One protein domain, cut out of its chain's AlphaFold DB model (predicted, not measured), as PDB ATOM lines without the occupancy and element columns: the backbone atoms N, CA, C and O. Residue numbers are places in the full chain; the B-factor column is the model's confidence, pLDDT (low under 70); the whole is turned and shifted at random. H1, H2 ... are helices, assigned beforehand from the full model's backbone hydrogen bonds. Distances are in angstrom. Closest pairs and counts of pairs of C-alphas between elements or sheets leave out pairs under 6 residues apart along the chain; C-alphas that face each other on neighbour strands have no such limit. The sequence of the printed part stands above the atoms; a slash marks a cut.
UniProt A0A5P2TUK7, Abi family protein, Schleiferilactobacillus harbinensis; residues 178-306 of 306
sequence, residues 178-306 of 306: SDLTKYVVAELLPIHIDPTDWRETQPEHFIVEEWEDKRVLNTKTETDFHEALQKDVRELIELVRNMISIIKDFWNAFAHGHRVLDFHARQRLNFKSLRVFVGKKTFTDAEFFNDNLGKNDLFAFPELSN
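Overview. This is residues 178 to 306 of the 306 residues of the protein "Abi family protein" of Schleiferilactobacillus harbinensis (UniProt A0A5P2TUK7). One long helix, H4, is the spine of this domain; the short helices H1, H2, H3 and H5 pack on its residues 225 to 240, mostly crossing it. Residues 256 to 270 fold back from its last end to H5, and H6 touches no helix. Printed are 129 residues with six named helices, H1 to H6 in chain order, and no named strand: all helix. The outline is elongated, 51 by 32 by 25 A; the whole is only just compact, close to loose, with a radius of gyration of the C-alphas of 16.2 A.

Arrangement. Begin at H1, residues 178 to 188: it touches the hub H4, residues 222 to 255, at a steep tilt of 59 degrees, closest at the C-alphas of Val 185 and Ile 237, 6.1 A. H2, residues 203 to 209, touches H4 closest at C-alphas 203 and 233, 6.0 A. H3, residues 214 to 217, touches H4 closest at C-alphas 216 and 228, 5.4 A. H5, residues 271 to 277, is about perpendicular to H4 at 87 degrees and touches it closest at C-alphas 236 and 273, 6.1 A. H6, residues 285 to 290, is close to H5 but not clearly touching, closest at C-alphas 271 and 288, 8.0 A. Every O i to N i+4 pair is within hydrogen-bond range in H2, H4 and H6; H1 has 6 of 7, H5 1 of 3 but 4 of 4 O i to N i+3 pairs, and H3 is too short.

Along the chain. Find C-alpha 178 at (-33.898, 9.052, 45.481), where H1 begins its 15.5 A. H4 runs 49.6 A from (-38.480, 9.013, 66.027) to (-38.146, 29.648, 20.898). H2 measures 10.0 A, H3 4.9 A, H5 10.3 A and H6 8.3 A.

Size, cuts and confidence. The farthest C-alphas, Lys 220 and Gly 257, are 54.1 A apart. The printed part has no cut; links H1 to H2 and H4 to H5 are long. Residues 194 to 199 stand free. pLDDT is under 70 at residues 192 to 199, 212 to 213 and 302 to 306.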
ATOM      1  N   SER A 178     -33.565   8.046  44.458       92.56
ATOM      2  CA  SER A 178     -33.898   9.052  45.481       92.56
ATOM      3  C   SER A 178     -32.660   9.824  45.935       92.56
ATOM      4  O   SER A 178     -32.648  11.046  45.850       92.56
ATOM      5  N   ASP A 179     -31.589   9.116  46.288       90.81
ATOM      6  CA  ASP A 179     -30.377   9.725  46.853       90.81
ATOM      7  C   ASP A 179     -29.667  10.636  45.845       90.81
ATOM      8  O   ASP A 179     -29.304  11.764  46.157       90.81
ATOM      9  N   LEU A 180     -29.591  10.204  44.582       94.62
ATOM     10  CA  LEU A 180     -29.054  11.021  43.491       94.62
ATOM     11  C   LEU A 180     -29.938  12.247  43.210       94.62
ATOM     12  O   LEU A 180     -29.443  13.297  42.812       94.62
ATOM     13  N   THR A 181     -31.256  12.123  43.400       96.12
ATOM     14  CA  THR A 181     -32.188  13.248  43.236       96.12
ATOM     15  C   THR A 181     -31.957  14.306  44.316       96.12
ATOM     16  O   THR A 181     -31.988  15.490  43.997       96.12
ATOM     17  N   LYS A 182     -31.721  13.892  45.568       93.69
ATOM     18  CA  LYS A 182     -31.540  14.797  46.713       93.69
ATOM     19  C   LYS A 182     -30.338  15.717  46.540       93.69
ATOM     20  O   LYS A 182     -30.504  16.919  46.704       93.69
ATOM     21  N   TYR A 183     -29.194  15.177  46.112       92.00
ATOM     22  CA  TYR A 183     -28.002  15.985  45.836       92.00
ATOM     23  C   TYR A 183     -28.278  17.063  44.778       92.00
ATOM     24  O   TYR A 183     -28.039  18.241  44.999       92.00
ATOM     25  N   VAL A 184     -28.864  16.686  43.635       94.38
ATOM     26  CA  VAL A 184     -29.173  17.655  42.568       94.38
ATOM     27  C   VAL A 184     -30.160  18.726  43.041       94.38
ATOM     28  O   VAL A 184     -30.060  19.879  42.640       94.38
ATOM     29  N   VAL A 185     -31.126  18.356  43.885       93.88
ATOM     30  CA  VAL A 185     -32.087  19.300  44.471       93.88
ATOM     31  C   VAL A 185     -31.401  20.262  45.431       93.88
ATOM     32  O   VAL A 185     -31.681  21.455  45.366       93.88
ATOM     33  N   ALA A 186     -30.495  19.761  46.268       90.62
ATOM     34  CA  ALA A 186     -29.692  20.573  47.167       90.62
ATOM     35  C   ALA A 186     -28.868  21.620  46.402       90.62
ATOM     36  O   ALA A 186     -28.964  22.805  46.694       90.62
ATOM     37  N   GLU A 187     -28.172  21.206  45.343       89.69
ATOM     38  CA  GLU A 187     -27.346  22.097  44.512       89.69
ATOM     39  C   GLU A 187     -28.133  23.172  43.748       89.69
ATOM     40  O   GLU A 187     -27.564  24.179  43.319       89.69
ATOM     41  N   LEU A 188     -29.429  22.954  43.516       91.19
ATOM     42  CA  LEU A 188     -30.287  23.886  42.781       91.19
ATOM     43  C   LEU A 188     -31.034  24.873  43.675       91.19
ATOM     44  O   LEU A 188     -31.553  25.863  43.159       91.19
ATOM     45  N   LEU A 189     -31.116  24.608  44.975       89.00
ATOM     46  CA  LEU A 189     -31.770  25.486  45.935       89.00
ATOM     47  C   LEU A 189     -30.728  26.376  46.630       89.00
ATOM     48  O   LEU A 189     -29.569  25.982  46.751       89.00
ATOM     49  N   PRO A 190     -31.109  27.577  47.094       81.62
ATOM     50  CA  PRO A 190     -30.233  28.454  47.860       81.62
ATOM     51  C   PRO A 190     -30.187  27.976  49.316       81.62
ATOM     52  O   PRO A 190     -30.591  28.686  50.230       81.62
ATOM     53  N   ILE A 191     -29.780  26.727  49.520       78.38
ATOM     54  CA  ILE A 191     -29.548  26.167  50.850       78.38
ATOM     55  C   ILE A 191     -28.070  26.378  51.172       78.38
ATOM     56  O   ILE A 191     -27.209  26.107  50.326       78.38
ATOM     57  N   HIS A 192     -27.768  26.972  52.327       63.88
ATOM     58  CA  HIS A 192     -26.401  27.385  52.609       63.88
ATOM     59  C   HIS A 192     -25.504  26.157  52.789       63.88
ATOM     60  O   HIS A 192     -25.826  25.198  53.484       63.88
ATOM     61  N   ILE A 193     -24.352  26.189  52.122       58.66
ATOM     62  CA  ILE A 193     -23.240  25.300  52.429       58.66
ATOM     63  C   ILE A 193     -22.380  26.105  53.386       58.66
ATOM     64  O   ILE A 193     -21.737  27.067  52.956       58.66
ATOM     65  N   ASP A 194     -22.402  25.780  54.677       61.53
ATOM     66  CA  ASP A 194     -21.353  26.264  55.568       61.53
ATOM     67  C   ASP A 194     -20.010  25.827  54.946       61.53
ATOM     68  O   ASP A 194     -19.791  24.626  54.774       61.53
ATOM     69  N   PRO A 195     -19.107  26.756  54.567       58.78
ATOM     70  CA  PRO A 195     -17.842  26.407  53.919       58.78
ATOM     71  C   PRO A 195     -16.946  25.499  54.771       58.78
ATOM     72  O   PRO A 195     -15.960  24.959  54.270       58.78
ATOM     73  N   THR A 196     -17.247  25.382  56.065       64.12
ATOM     74  CA  THR A 196     -16.544  24.531  57.024       64.12
ATOM     75  C   THR A 196     -17.211  23.170  57.232       64.12
ATOM     76  O   THR A 196     -16.603  22.295  57.855       64.12
ATOM     77  N   ASP A 197     -18.411  22.952  56.683       66.81
ATOM     78  CA  ASP A 197     -19.085  21.662  56.741       66.81
ATOM     79  C   ASP A 197     -18.538  20.716  55.664       66.81
ATOM     80  O   ASP A 197     -18.590  20.966  54.462       66.81
ATOM     81  N   TRP A 198     -17.969  19.603  56.120       66.88
ATOM     82  CA  TRP A 198     -17.443  18.543  55.262       66.88
ATOM     83  C   TRP A 198     -18.547  17.603  54.763       66.88
ATOM     84  O   TRP A 198     -18.291  16.768  53.888       66.88
ATOM     85  N   ARG A 199     -19.753  17.679  55.346       69.06
ATOM     86  CA  ARG A 199     -20.902  16.880  54.928       69.06
ATOM     87  C   ARG A 199     -21.373  17.356  53.562       69.06
ATOM     88  O   ARG A 199     -21.400  18.544  53.260       69.06
ATOM     89  N   GLU A 200     -21.812  16.412  52.741       72.56
ATOM     90  CA  GLU A 200     -22.508  16.775  51.512       72.56
ATOM     91  C   GLU A 200     -23.837  17.435  51.848       72.56
ATOM     92  O   GLU A 200     -24.590  16.944  52.695       72.56
ATOM     93  N   THR A 201     -24.138  18.522  51.149       72.94
ATOM     94  CA  THR A 201     -25.396  19.235  51.314       72.94
ATOM     95  C   THR A 201     -26.550  18.324  50.914       72.94
ATOM     96  O   THR A 201     -26.623  17.809  49.796       72.94
ATOM     97  N   GLN A 202     -27.457  18.099  51.858       81.19
ATOM     98  CA  GLN A 202     -28.661  17.299  51.669       81.19
ATOM     99  C   GLN A 202     -29.876  18.132  52.084       81.19
ATOM    100  O   GLN A 202     -29.783  18.897  53.048       81.19
ATOM    101  N   PRO A 203     -31.038  17.962  51.425       82.06
ATOM    102  CA  PRO A 203     -32.260  18.660  51.814       82.06
ATOM    103  C   PRO A 203     -32.649  18.412  53.278       82.06
ATOM    104  O   PRO A 203     -33.212  19.293  53.917       82.06
ATOM    105  N   GLU A 204     -32.334  17.234  53.825       84.06
ATOM    106  CA  GLU A 204     -32.569  16.907  55.231       84.06
ATOM    107  C   GLU A 204     -31.849  17.850  56.200       84.06
ATOM    108  O   GLU A 204     -32.471  18.288  57.166       84.06
ATOM    109  N   HIS A 205     -30.576  18.176  55.941       81.75
ATOM    110  CA  HIS A 205     -29.809  19.088  56.795       81.75
ATOM    111  C   HIS A 205     -30.456  20.471  56.791       81.75
ATOM    112  O   HIS A 205     -30.763  21.003  57.848       81.75
ATOM    113  N   PHE A 206     -30.803  20.986  55.609       82.75
ATOM    114  CA  PHE A 206     -31.500  22.263  55.475       82.75
ATOM    115  C   PHE A 206     -32.839  22.299  56.230       82.75
ATOM    116  O   PHE A 206     -33.127  23.258  56.944       82.75
ATOM    117  N   ILE A 207     -33.667  21.253  56.107       80.75
ATOM    118  CA  ILE A 207     -34.985  21.206  56.763       80.75
ATOM    119  C   ILE A 207     -34.854  21.292  58.290       80.75
ATOM    120  O   ILE A 207     -35.665  21.948  58.945       80.75
ATOM    121  N   VAL A 208     -33.858  20.603  58.850       77.31
ATOM    122  CA  VAL A 208     -33.663  20.502  60.301       77.31
ATOM    123  C   VAL A 208     -32.917  21.713  60.856       77.31
ATOM    124  O   VAL A 208     -33.308  22.226  61.900       77.31
ATOM    125  N   GLU A 209     -31.857  22.146  60.177       76.25
ATOM    126  CA  GLU A 209     -30.882  23.110  60.698       76.25
ATOM    127  C   GLU A 209     -31.235  24.565  60.334       76.25
ATOM    128  O   GLU A 209     -30.933  25.463  61.112       76.25
ATOM    129  N   GLU A 210     -31.912  24.811  59.201       75.69
ATOM    130  CA  GLU A 210     -32.186  26.174  58.709       75.69
ATOM    131  C   GLU A 210     -33.674  26.500  58.574       75.69
ATOM    132  O   GLU A 210     -34.120  27.575  58.974       75.69
ATOM    133  N   TRP A 211     -34.469  25.594  57.999       78.38
ATOM    134  CA  TRP A 211     -35.907  25.833  57.831       78.38
ATOM    135  C   TRP A 211     -36.652  25.739  59.175       78.38
ATOM    136  O   TRP A 211     -37.695  26.371  59.351       78.38
ATOM    137  N   GLU A 212     -36.123  24.973  60.135       67.94
ATOM    138  CA  GLU A 212     -36.734  24.759  61.452       67.94
ATOM    139  C   GLU A 212     -38.232  24.393  61.353       67.94
ATOM    140  O   GLU A 212     -39.086  24.935  62.071       67.94
ATOM    141  N   ASP A 213     -38.602  23.501  60.422       69.75
ATOM    142  CA  ASP A 213     -40.019  23.224  60.179       69.75
ATOM    143  C   ASP A 213     -40.679  22.651  61.439       69.75
ATOM    144  O   ASP A 213     -40.406  21.534  61.888       69.75
ATOM    145  N   LYS A 214     -41.621  23.414  62.001       71.19
ATOM    146  CA  LYS A 214     -42.344  23.061  63.228       71.19
ATOM    147  C   LYS A 214     -43.054  21.709  63.144       71.19
ATOM    148  O   LYS A 214     -43.341  21.127  64.185       71.19
ATOM    149  N   ARG A 215     -43.389  21.202  61.954       70.94
ATOM    150  CA  ARG A 215     -43.992  19.867  61.790       70.94
ATOM    151  C   ARG A 215     -42.985  18.757  62.029       70.94
ATOM    152  O   ARG A 215     -43.394  17.711  62.508       70.94
ATOM    153  N   VAL A 216     -41.718  18.998  61.705       71.81
ATOM    154  CA  VAL A 216     -40.603  18.081  61.948       71.81
ATOM    155  C   VAL A 216     -40.131  18.225  63.395       71.81
ATOM    156  O   VAL A 216     -40.019  17.235  64.103       71.81
ATOM    157  N   LEU A 217     -39.960  19.452  63.889       75.94
ATOM    158  CA  LEU A 217     -39.422  19.691  65.235       75.94
ATOM    159  C   LEU A 217     -40.389  19.336  66.382       75.94
ATOM    160  O   LEU A 217     -39.940  19.057  67.489       75.94
ATOM    161  N   ASN A 218     -41.708  19.327  66.147       80.56
ATOM    162  CA  ASN A 218     -42.705  19.020  67.186       80.56
ATOM    163  C   ASN A 218     -43.136  17.540  67.235       80.56
ATOM    164  O   ASN A 218     -44.076  17.201  67.964       80.56
ATOM    165  N   THR A 219     -42.516  16.653  66.452       79.62
ATOM    166  CA  THR A 219     -42.847  15.222  66.483       79.62
ATOM    167  C   THR A 219     -42.429  14.590  67.806       79.62
ATOM    168  O   THR A 219     -41.359  14.879  68.332       79.62
ATOM    169  N   LYS A 220     -43.270  13.702  68.343       80.56
ATOM    170  CA  LYS A 220     -43.041  13.075  69.656       80.56
ATOM    171  C   LYS A 220     -42.272  11.758  69.579       80.56
ATOM    172  O   LYS A 220     -41.784  11.295  70.605       80.56
ATOM    173  N   THR A 221     -42.205  11.142  68.400       87.69
ATOM    174  CA  THR A 221     -41.536   9.857  68.178       87.69
ATOM    175  C   THR A 221     -40.526   9.963  67.040       87.69
ATOM    176  O   THR A 221     -40.672  10.797  66.146       87.69
ATOM    177  N   GLU A 222     -39.511   9.101  67.069       84.38
ATOM    178  CA  GLU A 222     -38.480   9.013  66.027       84.38
ATOM    179  C   GLU A 222     -39.075   8.624  64.663       84.38
ATOM    180  O   GLU A 222     -38.706   9.182  63.630       84.38
ATOM    181  N   THR A 223     -40.066   7.728  64.649       86.81
ATOM    182  CA  THR A 223     -40.775   7.342  63.422       86.81
ATOM    183  C   THR A 223     -41.517   8.530  62.809       86.81
ATOM    184  O   THR A 223     -41.350   8.803  61.621       86.81
ATOM    185  N   ASP A 224     -42.277   9.276  63.619       86.12
ATOM    186  CA  ASP A 224     -43.020  10.452  63.147       86.12
ATOM    187  C   ASP A 224     -42.066  11.531  62.611       86.12
ATOM    188  O   ASP A 224     -42.350  12.156  61.586       86.12
ATOM    189  N   PHE A 225     -40.919  11.724  63.277       86.50
ATOM    190  CA  PHE A 225     -39.865  12.640  62.837       86.50
ATOM    191  C   PHE A 225     -39.374  12.283  61.433       86.50
ATOM    192  O   PHE A 225     -39.379  13.124  60.529       86.50
ATOM    193  N   HIS A 226     -38.994  11.020  61.218       87.25
ATOM    194  CA  HIS A 226     -38.495  10.561  59.924       87.25
ATOM    195  C   HIS A 226     -39.549  10.657  58.818       87.25
ATOM    196  O   HIS A 226     -39.229  11.051  57.693       87.25
ATOM    197  N   GLU A 227     -40.807  10.336  59.115       88.25
ATOM    198  CA  GLU A 227     -41.900  10.458  58.150       88.25
ATOM    199  C   GLU A 227     -42.161  11.915  57.748       88.25
ATOM    200  O   GLU A 227     -42.313  12.205  56.551       88.25
ATOM    201  N   ALA A 228     -42.172  12.831  58.722       86.44
ATOM    202  CA  ALA A 228     -42.337  14.264  58.496       86.44
ATOM    203  C   ALA A 228     -41.170  14.843  57.684       86.44
ATOM    204  O   ALA A 228     -41.399  15.509  56.672       86.44
ATOM    205  N   LEU A 229     -39.931  14.508  58.053       88.00
ATOM    206  CA  LEU A 229     -38.730  14.935  57.338       88.00
ATOM    207  C   LEU A 229     -38.755  14.466  55.880       88.00
ATOM    208  O   LEU A 229     -38.601  15.263  54.956       88.00
ATOM    209  N   GLN A 230     -39.030  13.181  55.639       90.50
ATOM    210  CA  GLN A 230     -39.092  12.656  54.272       90.50
ATOM    211  C   GLN A 230     -40.254  13.243  53.465       90.50
ATOM    212  O   GLN A 230     -40.180  13.293  52.235       90.50
ATOM    213  N   LYS A 231     -41.336  13.688  54.113       90.31
ATOM    214  CA  LYS A 231     -42.403  14.430  53.437       90.31
ATOM    215  C   LYS A 231     -41.895  15.774  52.928       90.31
ATOM    216  O   LYS A 231     -42.122  16.078  51.761       90.31
ATOM    217  N   ASP A 232     -41.174  16.522  53.750       88.88
ATOM    218  CA  ASP A 232     -40.671  17.845  53.375       88.88
ATOM    219  C   ASP A 232     -39.570  17.758  52.309       88.88
ATOM    220  O   ASP A 232     -39.592  18.512  51.335       88.88
ATOM    221  N   VAL A 233     -38.709  16.737  52.376       91.38
ATOM    222  CA  VAL A 233     -37.763  16.418  51.291       91.38
ATOM    223  C   VAL A 233     -38.498  16.150  49.972       91.38
ATOM    224  O   VAL A 233     -38.091  16.645  48.919       91.38
ATOM    225  N   ARG A 234     -39.600  15.383  49.995       92.62
ATOM    226  CA  ARG A 234     -40.405  15.125  48.785       92.62
ATOM    227  C   ARG A 234     -41.012  16.403  48.215       92.62
ATOM    228  O   ARG A 234     -41.024  16.549  46.995       92.62
ATOM    229  N   GLU A 235     -41.482  17.305  49.069       91.88
ATOM    230  CA  GLU A 235     -42.032  18.595  48.648       91.88
ATOM    231  C   GLU A 235     -40.958  19.485  47.990       91.88
ATOM    232  O   GLU A 235     -41.217  20.069  46.937       91.88
ATOM    233  N   LEU A 236     -39.727  19.519  48.522       92.19
ATOM    234  CA  LEU A 236     -38.601  20.228  47.890       92.19
ATOM    235  C   LEU A 236     -38.197  19.609  46.542       92.19
ATOM    236  O   LEU A 236     -37.955  20.325  45.569       92.19
ATOM    237  N   ILE A 237     -38.179  18.275  46.443       94.00
ATOM    238  CA  ILE A 237     -37.930  17.579  45.171       94.00
ATOM    239  C   ILE A 237     -39.006  17.933  44.135       94.00
ATOM    240  O   ILE A 237     -38.697  18.138  42.958       94.00
ATOM    241  N   GLU A 238     -40.274  17.977  44.545       93.94
ATOM    242  CA  GLU A 238     -41.385  18.358  43.672       93.94
ATOM    243  C   GLU A 238     -41.268  19.818  43.222       93.94
ATOM    244  O   GLU A 238     -41.402  20.089  42.027       93.94
ATOM    245  N   LEU A 239     -40.926  20.729  44.140       92.50
ATOM    246  CA  LEU A 239     -40.663  22.134  43.829       92.50
ATOM    247  C   LEU A 239     -39.621  22.252  42.709       92.50
ATOM    248  O   LEU A 239     -39.915  22.831  41.665       92.50
ATOM    249  N   VAL A 240     -38.445  21.634  42.867       93.62
ATOM    250  CA  VAL A 240     -37.371  21.682  41.857       93.62
ATOM    251  C   VAL A 240     -37.797  21.064  40.527       93.62
ATOM    252  O   VAL A 240     -37.523  21.620  39.464       93.62
ATOM    253  N   ARG A 241     -38.521  19.942  40.536       94.69
ATOM    254  CA  ARG A 241     -39.031  19.324  39.296       94.69
ATOM    255  C   ARG A 241     -40.013  20.223  38.551       94.69
ATOM    256  O   ARG A 241     -39.989  20.257  37.313       94.69
ATOM    257  N   ASN A 242     -40.859  20.938  39.286       93.25
ATOM    258  CA  ASN A 242     -41.813  21.876  38.709       93.25
ATOM    259  C   ASN A 242     -41.088  23.117  38.183       93.25
ATOM    260  O   ASN A 242     -41.347  23.497  37.045       93.25
ATOM    261  N   MET A 243     -40.100  23.645  38.913       92.44
ATOM    262  CA  MET A 243     -39.212  24.722  38.455       92.44
ATOM    263  C   MET A 243     -38.511  24.374  37.132       92.44
ATOM    264  O   MET A 243     -38.645  25.111  36.158       92.44
ATOM    265  N   ILE A 244     -37.864  23.204  37.029       93.81
ATOM    266  CA  ILE A 244     -37.222  22.745  35.779       93.81
ATOM    267  C   ILE A 244     -38.245  22.660  34.632       93.81
ATOM    268  O   ILE A 244     -37.938  22.957  33.477       93.81
ATOM    269  N   SER A 245     -39.473  22.224  34.929       92.25
ATOM    270  CA  SER A 245     -40.528  22.103  33.920       92.25
ATOM    271  C   SER A 245     -41.062  23.466  33.467       92.25
ATOM    272  O   SER A 245     -41.304  23.628  32.274       92.25
ATOM    273  N   ILE A 246     -41.188  24.437  34.374       91.12
ATOM    274  CA  ILE A 246     -41.559  25.826  34.068       91.12
ATOM    275  C   ILE A 246     -40.482  26.481  33.204       91.12
ATOM    276  O   ILE A 246     -40.811  27.023  32.155       91.12
ATOM    277  N   ILE A 247     -39.202  26.348  33.571       91.50
ATOM    278  CA  ILE A 247     -38.078  26.873  32.777       91.50
ATOM    279  C   ILE A 247     -38.078  26.267  31.370       91.50
ATOM    280  O   ILE A 247     -37.913  26.977  30.382       91.50
ATOM    281  N   LYS A 248     -38.310  24.954  31.250       90.62
ATOM    282  CA  LYS A 248     -38.431  24.301  29.942       90.62
ATOM    283  C   LYS A 248     -39.607  24.865  29.133       90.62
ATOM    284  O   LYS A 248     -39.465  25.092  27.933       90.62
ATOM    285  N   ASP A 249     -40.770  25.034  29.758       89.38
ATOM    286  CA  ASP A 249     -41.954  25.583  29.092       89.38
ATOM    287  C   ASP A 249     -41.700  27.028  28.638       89.38
ATOM    288  O   ASP A 249     -42.050  27.369  27.510       89.38
ATOM    289  N   PHE A 250     -41.017  27.833  29.457       87.62
ATOM    290  CA  PHE A 250     -40.578  29.185  29.115       87.62
ATOM    291  C   PHE A 250     -39.627  29.187  27.914       87.62
ATOM    292  O   PHE A 250     -39.870  29.894  26.940       87.62
ATOM    293  N   TRP A 251     -38.593  28.341  27.930       84.12
ATOM    294  CA  TRP A 251     -37.625  28.256  26.834       84.12
ATOM    295  C   TRP A 251     -38.283  27.857  25.510       84.12
ATOM    296  O   TRP A 251     -38.007  28.447  24.467       84.12
ATOM    297  N   ASN A 252     -39.220  26.907  25.559       85.31
ATOM    298  CA  ASN A 252     -40.004  26.511  24.395       85.31
ATOM    299  C   ASN A 252     -40.921  27.645  23.905       85.31
ATOM    300  O   ASN A 252     -41.001  27.886  22.703       85.31
ATOM    301  N   ALA A 253     -41.613  28.334  24.817       84.19
ATOM    302  CA  ALA A 253     -42.481  29.458  24.473       84.19
ATOM    303  C   ALA A 253     -41.682  30.579  23.789       84.19
ATOM    304  O   ALA A 253     -42.087  31.091  22.744       84.19
ATOM    305  N   PHE A 254     -40.501  30.887  24.323       80.69
ATOM    306  CA  PHE A 254     -39.576  31.845  23.736       80.69
ATOM    307  C   PHE A 254     -39.091  31.413  22.341       80.69
ATOM    308  O   PHE A 254     -39.195  32.190  21.394       80.69
ATOM    309  N   ALA A 255     -38.639  30.165  22.180       76.88
ATOM    310  CA  ALA A 255     -38.146  29.648  20.898       76.88
ATOM    311  C   ALA A 255     -39.208  29.673  19.780       76.88
ATOM    312  O   ALA A 255     -38.873  29.791  18.602       76.88
ATOM    313  N   HIS A 256     -40.490  29.581  20.141       78.94
ATOM    314  CA  HIS A 256     -41.612  29.685  19.207       78.94
ATOM    315  C   HIS A 256     -42.165  31.113  19.061       78.94
ATOM    316  O   HIS A 256     -43.124  31.321  18.319       78.94
ATOM    317  N   GLY A 257     -41.560  32.104  19.724       73.56
ATOM    318  CA  GLY A 257     -41.947  33.507  19.615       73.56
ATOM    319  C   GLY A 257     -43.298  33.822  20.262       73.56
ATOM    320  O   GLY A 257     -44.025  34.684  19.764       73.56
ATOM    321  N   HIS A 258     -43.657  33.135  21.345       80.88
ATOM    322  CA  HIS A 258     -44.799  33.536  22.165       80.88
ATOM    323  C   HIS A 258     -44.494  34.832  22.924       80.88
ATOM    324  O   HIS A 258     -43.338  35.140  23.216       80.88
ATOM    325  N   ARG A 259     -45.547  35.588  23.238       80.50
ATOM    326  CA  ARG A 259     -45.450  36.747  24.125       80.50
ATOM    327  C   ARG A 259     -45.157  36.279  25.540       80.50
ATOM    328  O   ARG A 259     -45.716  35.279  25.994       80.50
ATOM    329  N   VAL A 260     -44.291  37.004  26.230       80.75
ATOM    330  CA  VAL A 260     -43.883  36.659  27.595       80.75
ATOM    331  C   VAL A 260     -44.966  36.992  28.604       80.75
ATOM    332  O   VAL A 260     -45.149  36.249  29.562       80.75
ATOM    333  N   LEU A 261     -45.724  38.059  28.370       76.88
ATOM    334  CA  LEU A 261     -46.822  38.449  29.257       76.88
ATOM    335  C   LEU A 261     -47.979  37.441  29.248       76.88
ATOM    336  O   LEU A 261     -48.665  37.291  30.252       76.88
ATOM    337  N   ASP A 262     -48.129  36.693  28.153       81.31
ATOM    338  CA  ASP A 262     -49.135  35.635  28.011       81.31
ATOM    339  C   ASP A 262     -48.604  34.264  28.473       81.31
ATOM    340  O   ASP A 262     -49.228  33.222  28.235       81.31
ATOM    341  N   PHE A 263     -47.413  34.226  29.081       84.94
ATOM    342  CA  PHE A 263     -46.792  32.977  29.486       84.94
ATOM    343  C   PHE A 263     -47.582  32.306  30.612       84.94
ATOM    344  O   PHE A 263     -47.717  32.819  31.723       84.94
ATOM    345  N   HIS A 264     -48.014  31.078  30.330       84.25
ATOM    346  CA  HIS A 264     -48.600  30.184  31.312       84.25
ATOM    347  C   HIS A 264     -47.918  28.823  31.260       84.25
ATOM    348  O   HIS A 264     -48.001  28.087  30.273       84.25
ATOM    349  N   ALA A 265     -47.268  28.459  32.359       85.06
ATOM    350  CA  ALA A 265     -46.668  27.154  32.530       85.06
ATOM    351  C   ALA A 265     -47.724  26.081  32.813       85.06
ATOM    352  O   ALA A 265     -48.774  26.323  33.423       85.06
ATOM    353  N   ARG A 266     -47.411  24.847  32.407       87.00
ATOM    354  CA  ARG A 266     -48.280  23.683  32.647       87.00
ATOM    355  C   ARG A 266     -48.214  23.178  34.082       87.00
ATOM    356  O   ARG A 266     -49.153  22.540  34.547       87.00
ATOM    357  N   GLN A 267     -47.086  23.410  34.745       88.19
ATOM    358  CA  GLN A 267     -46.843  22.999  36.124       88.19
ATOM    359  C   GLN A 267     -47.024  24.176  37.074       88.19
ATOM    360  O   GLN A 267     -46.876  25.328  36.673       88.19
ATOM    361  N   ARG A 268     -47.341  23.864  38.335       88.06
ATOM    362  CA  ARG A 268     -47.540  24.853  39.396       88.06
ATOM    363  C   ARG A 268     -46.520  24.673  40.508       88.06
ATOM    364  O   ARG A 268     -46.201  23.540  40.869       88.06
ATOM    365  N   LEU A 269     -46.039  25.771  41.073       87.44
ATOM    366  CA  LEU A 269     -45.168  25.720  42.245       87.44
ATOM    367  C   LEU A 269     -45.982  25.478  43.521       87.44
ATOM    368  O   LEU A 269     -47.074  26.021  43.702       87.44
ATOM    369  N   ASN A 270     -45.448  24.637  44.411       87.06
ATOM    370  CA  ASN A 270     -46.035  24.423  45.727       87.06
ATOM    371  C   ASN A 270     -45.765  25.655  46.595       87.06
ATOM    372  O   ASN A 270     -44.611  25.981  46.867       87.06
ATOM    373  N   PHE A 271     -46.832  26.309  47.054       84.75
ATOM    374  CA  PHE A 271     -46.728  27.526  47.852       84.75
ATOM    375  C   PHE A 271     -45.885  27.350  49.114       84.75
ATOM    376  O   PHE A 271     -45.049  28.198  49.400       84.75
ATOM    377  N   LYS A 272     -46.092  26.263  49.871       84.62
ATOM    378  CA  LYS A 272     -45.410  26.077  51.154       84.62
ATOM    379  C   LYS A 272     -43.904  25.968  50.941       84.62
ATOM    380  O   LYS A 272     -43.157  26.659  51.620       84.62
ATOM    381  N   SER A 273     -43.481  25.158  49.972       86.19
ATOM    382  CA  SER A 273     -42.066  24.978  49.631       86.19
ATOM    383  C   SER A 273     -41.450  26.240  49.024       86.19
ATOM    384  O   SER A 273     -40.316  26.576  49.335       86.19
ATOM    385  N   LEU A 274     -42.197  26.973  48.190       86.38
ATOM    386  CA  LEU A 274     -41.736  28.237  47.608       86.38
ATOM    387  C   LEU A 274     -41.558  29.327  48.676       86.38
ATOM    388  O   LEU A 274     -40.578  30.068  48.657       86.38
ATOM    389  N   ARG A 275     -42.488  29.405  49.635       85.38
ATOM    390  CA  ARG A 275     -42.497  30.408  50.709       85.38
ATOM    391  C   ARG A 275     -41.305  30.280  51.664       85.38
ATOM    392  O   ARG A 275     -41.002  31.246  52.355       85.38
ATOM    393  N   VAL A 276     -40.623  29.131  51.670       85.81
ATOM    394  CA  VAL A 276     -39.349  28.939  52.385       85.81
ATOM    395  C   VAL A 276     -38.270  29.871  51.844       85.81
ATOM    396  O   VAL A 276     -37.540  30.481  52.612       85.81
ATOM    397  N   PHE A 277     -38.206  30.013  50.520       84.94
ATOM    398  CA  PHE A 277     -37.156  30.770  49.840       84.94
ATOM    399  C   PHE A 277     -37.587  32.195  49.491       84.94
ATOM    400  O   PHE A 277     -36.747  33.068  49.289       84.94
ATOM    401  N   VAL A 278     -38.897  32.453  49.425       84.00
ATOM    402  CA  VAL A 278     -39.437  33.738  48.972       84.00
ATOM    403  C   VAL A 278     -40.269  34.412  50.055       84.00
ATOM    404  O   VAL A 278     -41.385  33.996  50.371       84.00
ATOM    405  N   GLY A 279     -39.751  35.514  50.597       83.06
ATOM    406  CA  GLY A 279     -40.412  36.276  51.653       83.06
ATOM    407  C   GLY A 279     -41.683  37.010  51.202       83.06
ATOM    408  O   GLY A 279     -41.918  37.261  50.022       83.06
ATOM    409  N   LYS A 280     -42.488  37.451  52.179       84.44
ATOM    410  CA  LYS A 280     -43.720  38.235  51.940       84.44
ATOM    411  C   LYS A 280     -43.487  39.597  51.277       84.44
ATOM    412  O   LYS A 280     -44.439  40.209  50.814       84.44
ATOM    413  N   LYS A 281     -42.237  40.073  51.256       84.44
ATOM    414  CA  LYS A 281     -41.843  41.298  50.549       84.44
ATOM    415  C   LYS A 281     -41.835  41.124  49.029       84.44
ATOM    416  O   LYS A 281     -41.967  42.119  48.334       84.44
ATOM    417  N   THR A 282     -41.666  39.896  48.535       83.25
ATOM    418  CA  THR A 282     -41.666  39.602  47.096       83.25
ATOM    419  C   THR A 282     -43.089  39.444  46.573       83.25
ATOM    420  O   THR A 282     -43.437  40.040  45.566       83.25
ATOM    421  N   PHE A 283     -43.914  38.662  47.275       83.62
ATOM    422  CA  PHE A 283     -45.354  38.585  47.039       83.62
ATOM    423  C   PHE A 283     -46.074  38.141  48.313       83.62
ATOM    424  O   PHE A 283     -45.592  37.290  49.075       83.62
ATOM    425  N   THR A 284     -47.251  38.700  48.537       86.75
ATOM    426  CA  THR A 284     -48.156  38.381  49.634       86.75
ATOM    427  C   THR A 284     -48.872  37.053  49.403       86.75
ATOM    428  O   THR A 284     -48.966  36.533  48.294       86.75
ATOM    429  N   ASP A 285     -49.404  36.476  50.477       85.88
ATOM    430  CA  ASP A 285     -50.180  35.236  50.379       85.88
ATOM    431  C   ASP A 285     -51.474  35.480  49.573       85.88
ATOM    432  O   ASP A 285     -51.902  34.616  48.813       85.88
ATOM    433  N   ALA A 286     -52.053  36.683  49.681       84.81
ATOM    434  CA  ALA A 286     -53.228  37.086  48.915       84.81
ATOM    435  C   ALA A 286     -52.942  37.138  47.407       84.81
ATOM    436  O   ALA A 286     -53.703  36.547  46.649       84.81
ATOM    437  N   GLU A 287     -51.831  37.743  46.981       83.75
ATOM    438  CA  GLU A 287     -51.438  37.788  45.561       83.75
ATOM    439  C   GLU A 287     -51.238  36.375  44.985       83.75
ATOM    440  O   GLU A 287     -51.682  36.072  43.878       83.75
ATOM    441  N   PHE A 288     -50.655  35.454  45.759       82.06
ATOM    442  CA  PHE A 288     -50.485  34.070  45.307       82.06
ATOM    443  C   PHE A 288     -51.816  33.308  45.177       82.06
ATOM    444  O   PHE A 288     -52.040  32.585  44.201       82.06
ATOM    445  N   PHE A 289     -52.701  33.415  46.176       83.12
ATOM    446  CA  PHE A 289     -53.936  32.621  46.217       83.12
ATOM    447  C   PHE A 289     -55.087  33.231  45.415       83.12
ATOM    448  O   PHE A 289     -55.846  32.475  44.805       83.12
ATOM    449  N   ASN A 290     -55.210  34.557  45.404       83.31
ATOM    450  CA  ASN A 290     -56.317  35.268  44.768       83.31
ATOM    451  C   ASN A 290     -55.969  35.668  43.332       83.31
ATOM    452  O   ASN A 290     -56.779  35.443  42.433       83.31
ATOM    453  N   ASP A 291     -54.748  36.159  43.105       78.44
ATOM    454  CA  ASP A 291     -54.338  36.709  41.805       78.44
ATOM    455  C   ASP A 291     -53.554  35.688  40.955       78.44
ATOM    456  O   ASP A 291     -53.188  35.959  39.815       78.44
ATOM    457  N   ASN A 292     -53.343  34.471  41.483       77.62
ATOM    458  CA  ASN A 292     -52.523  33.396  40.900       77.62
ATOM    459  C   ASN A 292     -51.062  33.794  40.608       77.62
ATOM    460  O   ASN A 292     -50.389  33.100  39.836       77.62
ATOM    461  N   LEU A 293     -50.561  34.845  41.263       80.50
ATOM    462  CA  LEU A 293     -49.206  35.350  41.073       80.50
ATOM    463  C   LEU A 293     -48.163  34.307  41.502       80.50
ATOM    464  O   LEU A 293     -48.257  33.740  42.591       80.50
ATOM    465  N   GLY A 294     -47.160  34.038  40.667       72.94
ATOM    466  CA  GLY A 294     -46.040  33.145  41.000       72.94
ATOM    467  C   GLY A 294     -46.386  31.653  41.002       72.94
ATOM    468  O   GLY A 294     -45.570  30.810  41.386       72.94
ATOM    469  N   LYS A 295     -47.607  31.292  40.591       76.31
ATOM    470  CA  LYS A 295     -48.094  29.909  40.620       76.31
ATOM    471  C   LYS A 295     -47.687  29.135  39.375       76.31
ATOM    472  O   LYS A 295     -47.182  28.022  39.496       76.31
ATOM    473  N   ASN A 296     -47.949  29.699  38.199       78.88
ATOM    474  CA  ASN A 296     -47.600  29.151  36.883       78.88
ATOM    475  C   ASN A 296     -47.534  30.238  35.802       78.88
ATOM    476  O   ASN A 296     -47.757  29.959  34.627       78.88
ATOM    477  N   ASP A 297     -47.305  31.476  36.206       78.25
ATOM    478  CA  ASP A 297     -47.105  32.628  35.338       78.25
ATOM    479  C   ASP A 297     -45.603  32.920  35.199       78.25
ATOM    480  O   ASP A 297     -44.752  32.101  35.565       78.25
ATOM    481  N   LEU A 298     -45.268  34.096  34.673       75.56
ATOM    482  CA  LEU A 298     -43.888  34.549  34.561       75.56
ATOM    483  C   LEU A 298     -43.171  34.638  35.916       75.56
ATOM    484  O   LEU A 298     -41.980  34.361  35.997       75.56
ATOM    485  N   PHE A 299     -43.887  34.977  36.987       77.44
ATOM    486  CA  PHE A 299     -43.319  35.116  38.331       77.44
ATOM    487  C   PHE A 299     -43.042  33.767  39.003       77.44
ATOM    488  O   PHE A 299     -42.396  33.714  40.046       77.44
ATOM    489  N   ALA A 300     -43.498  32.662  38.404       74.31
ATOM    490  CA  ALA A 300     -43.086  31.315  38.784       74.31
ATOM    491  C   ALA A 300     -41.689  30.955  38.238       74.31
ATOM    492  O   ALA A 300     -41.200  29.842  38.465       74.31
ATOM    493  N   PHE A 301     -41.054  31.857  37.482       70.31
ATOM    494  CA  PHE A 301     -39.691  31.673  37.012       70.31
ATOM    495  C   PHE A 301     -38.718  31.660  38.209       70.31
ATOM    496  O   PHE A 301     -38.757  32.574  39.033       70.31
ATOM    497  N   PRO A 302     -37.847  30.645  38.348       60.62
ATOM    498  CA  PRO A 302     -36.953  30.549  39.497       60.62
ATOM    499  C   PRO A 302     -35.842  31.603  39.424       60.62
ATOM    500  O   PRO A 302     -34.830  31.402  38.757       60.62
ATOM    501  N   GLU A 303     -35.997  32.711  40.143       51.09
ATOM    502  CA  GLU A 303     -34.871  33.559  40.539       51.09
ATOM    503  C   GLU A 303     -34.399  33.117  41.922       51.09
ATOM    504  O   GLU A 303     -34.859  33.596  42.955       51.09
ATOM    505  N   LEU A 304     -33.484  32.149  41.945       46.06
ATOM    506  CA  LEU A 304     -32.751  31.799  43.158       46.06
ATOM    507  C   LEU A 304     -31.412  32.529  43.074       46.06
ATOM    508  O   LEU A 304     -30.408  31.984  42.613       46.06
ATOM    509  N   SER A 305     -31.439  33.820  43.401       33.16
ATOM    510  CA  SER A 305     -30.226  34.617  43.551       33.16
ATOM    511  C   SER A 305     -29.493  34.142  44.808       33.16
ATOM    512  O   SER A 305     -30.025  34.296  45.909       33.16
ATOM    513  N   ASN A 306     -28.302  33.567  44.631       35.09
ATOM    514  CA  ASN A 306     -27.286  33.529  45.686       35.09
ATOM    515  C   ASN A 306     -26.606  34.896  45.768       35.09
ATOM    516  O   ASN A 306     -26.375  35.487  44.686       35.09
TER     517      ASN A 306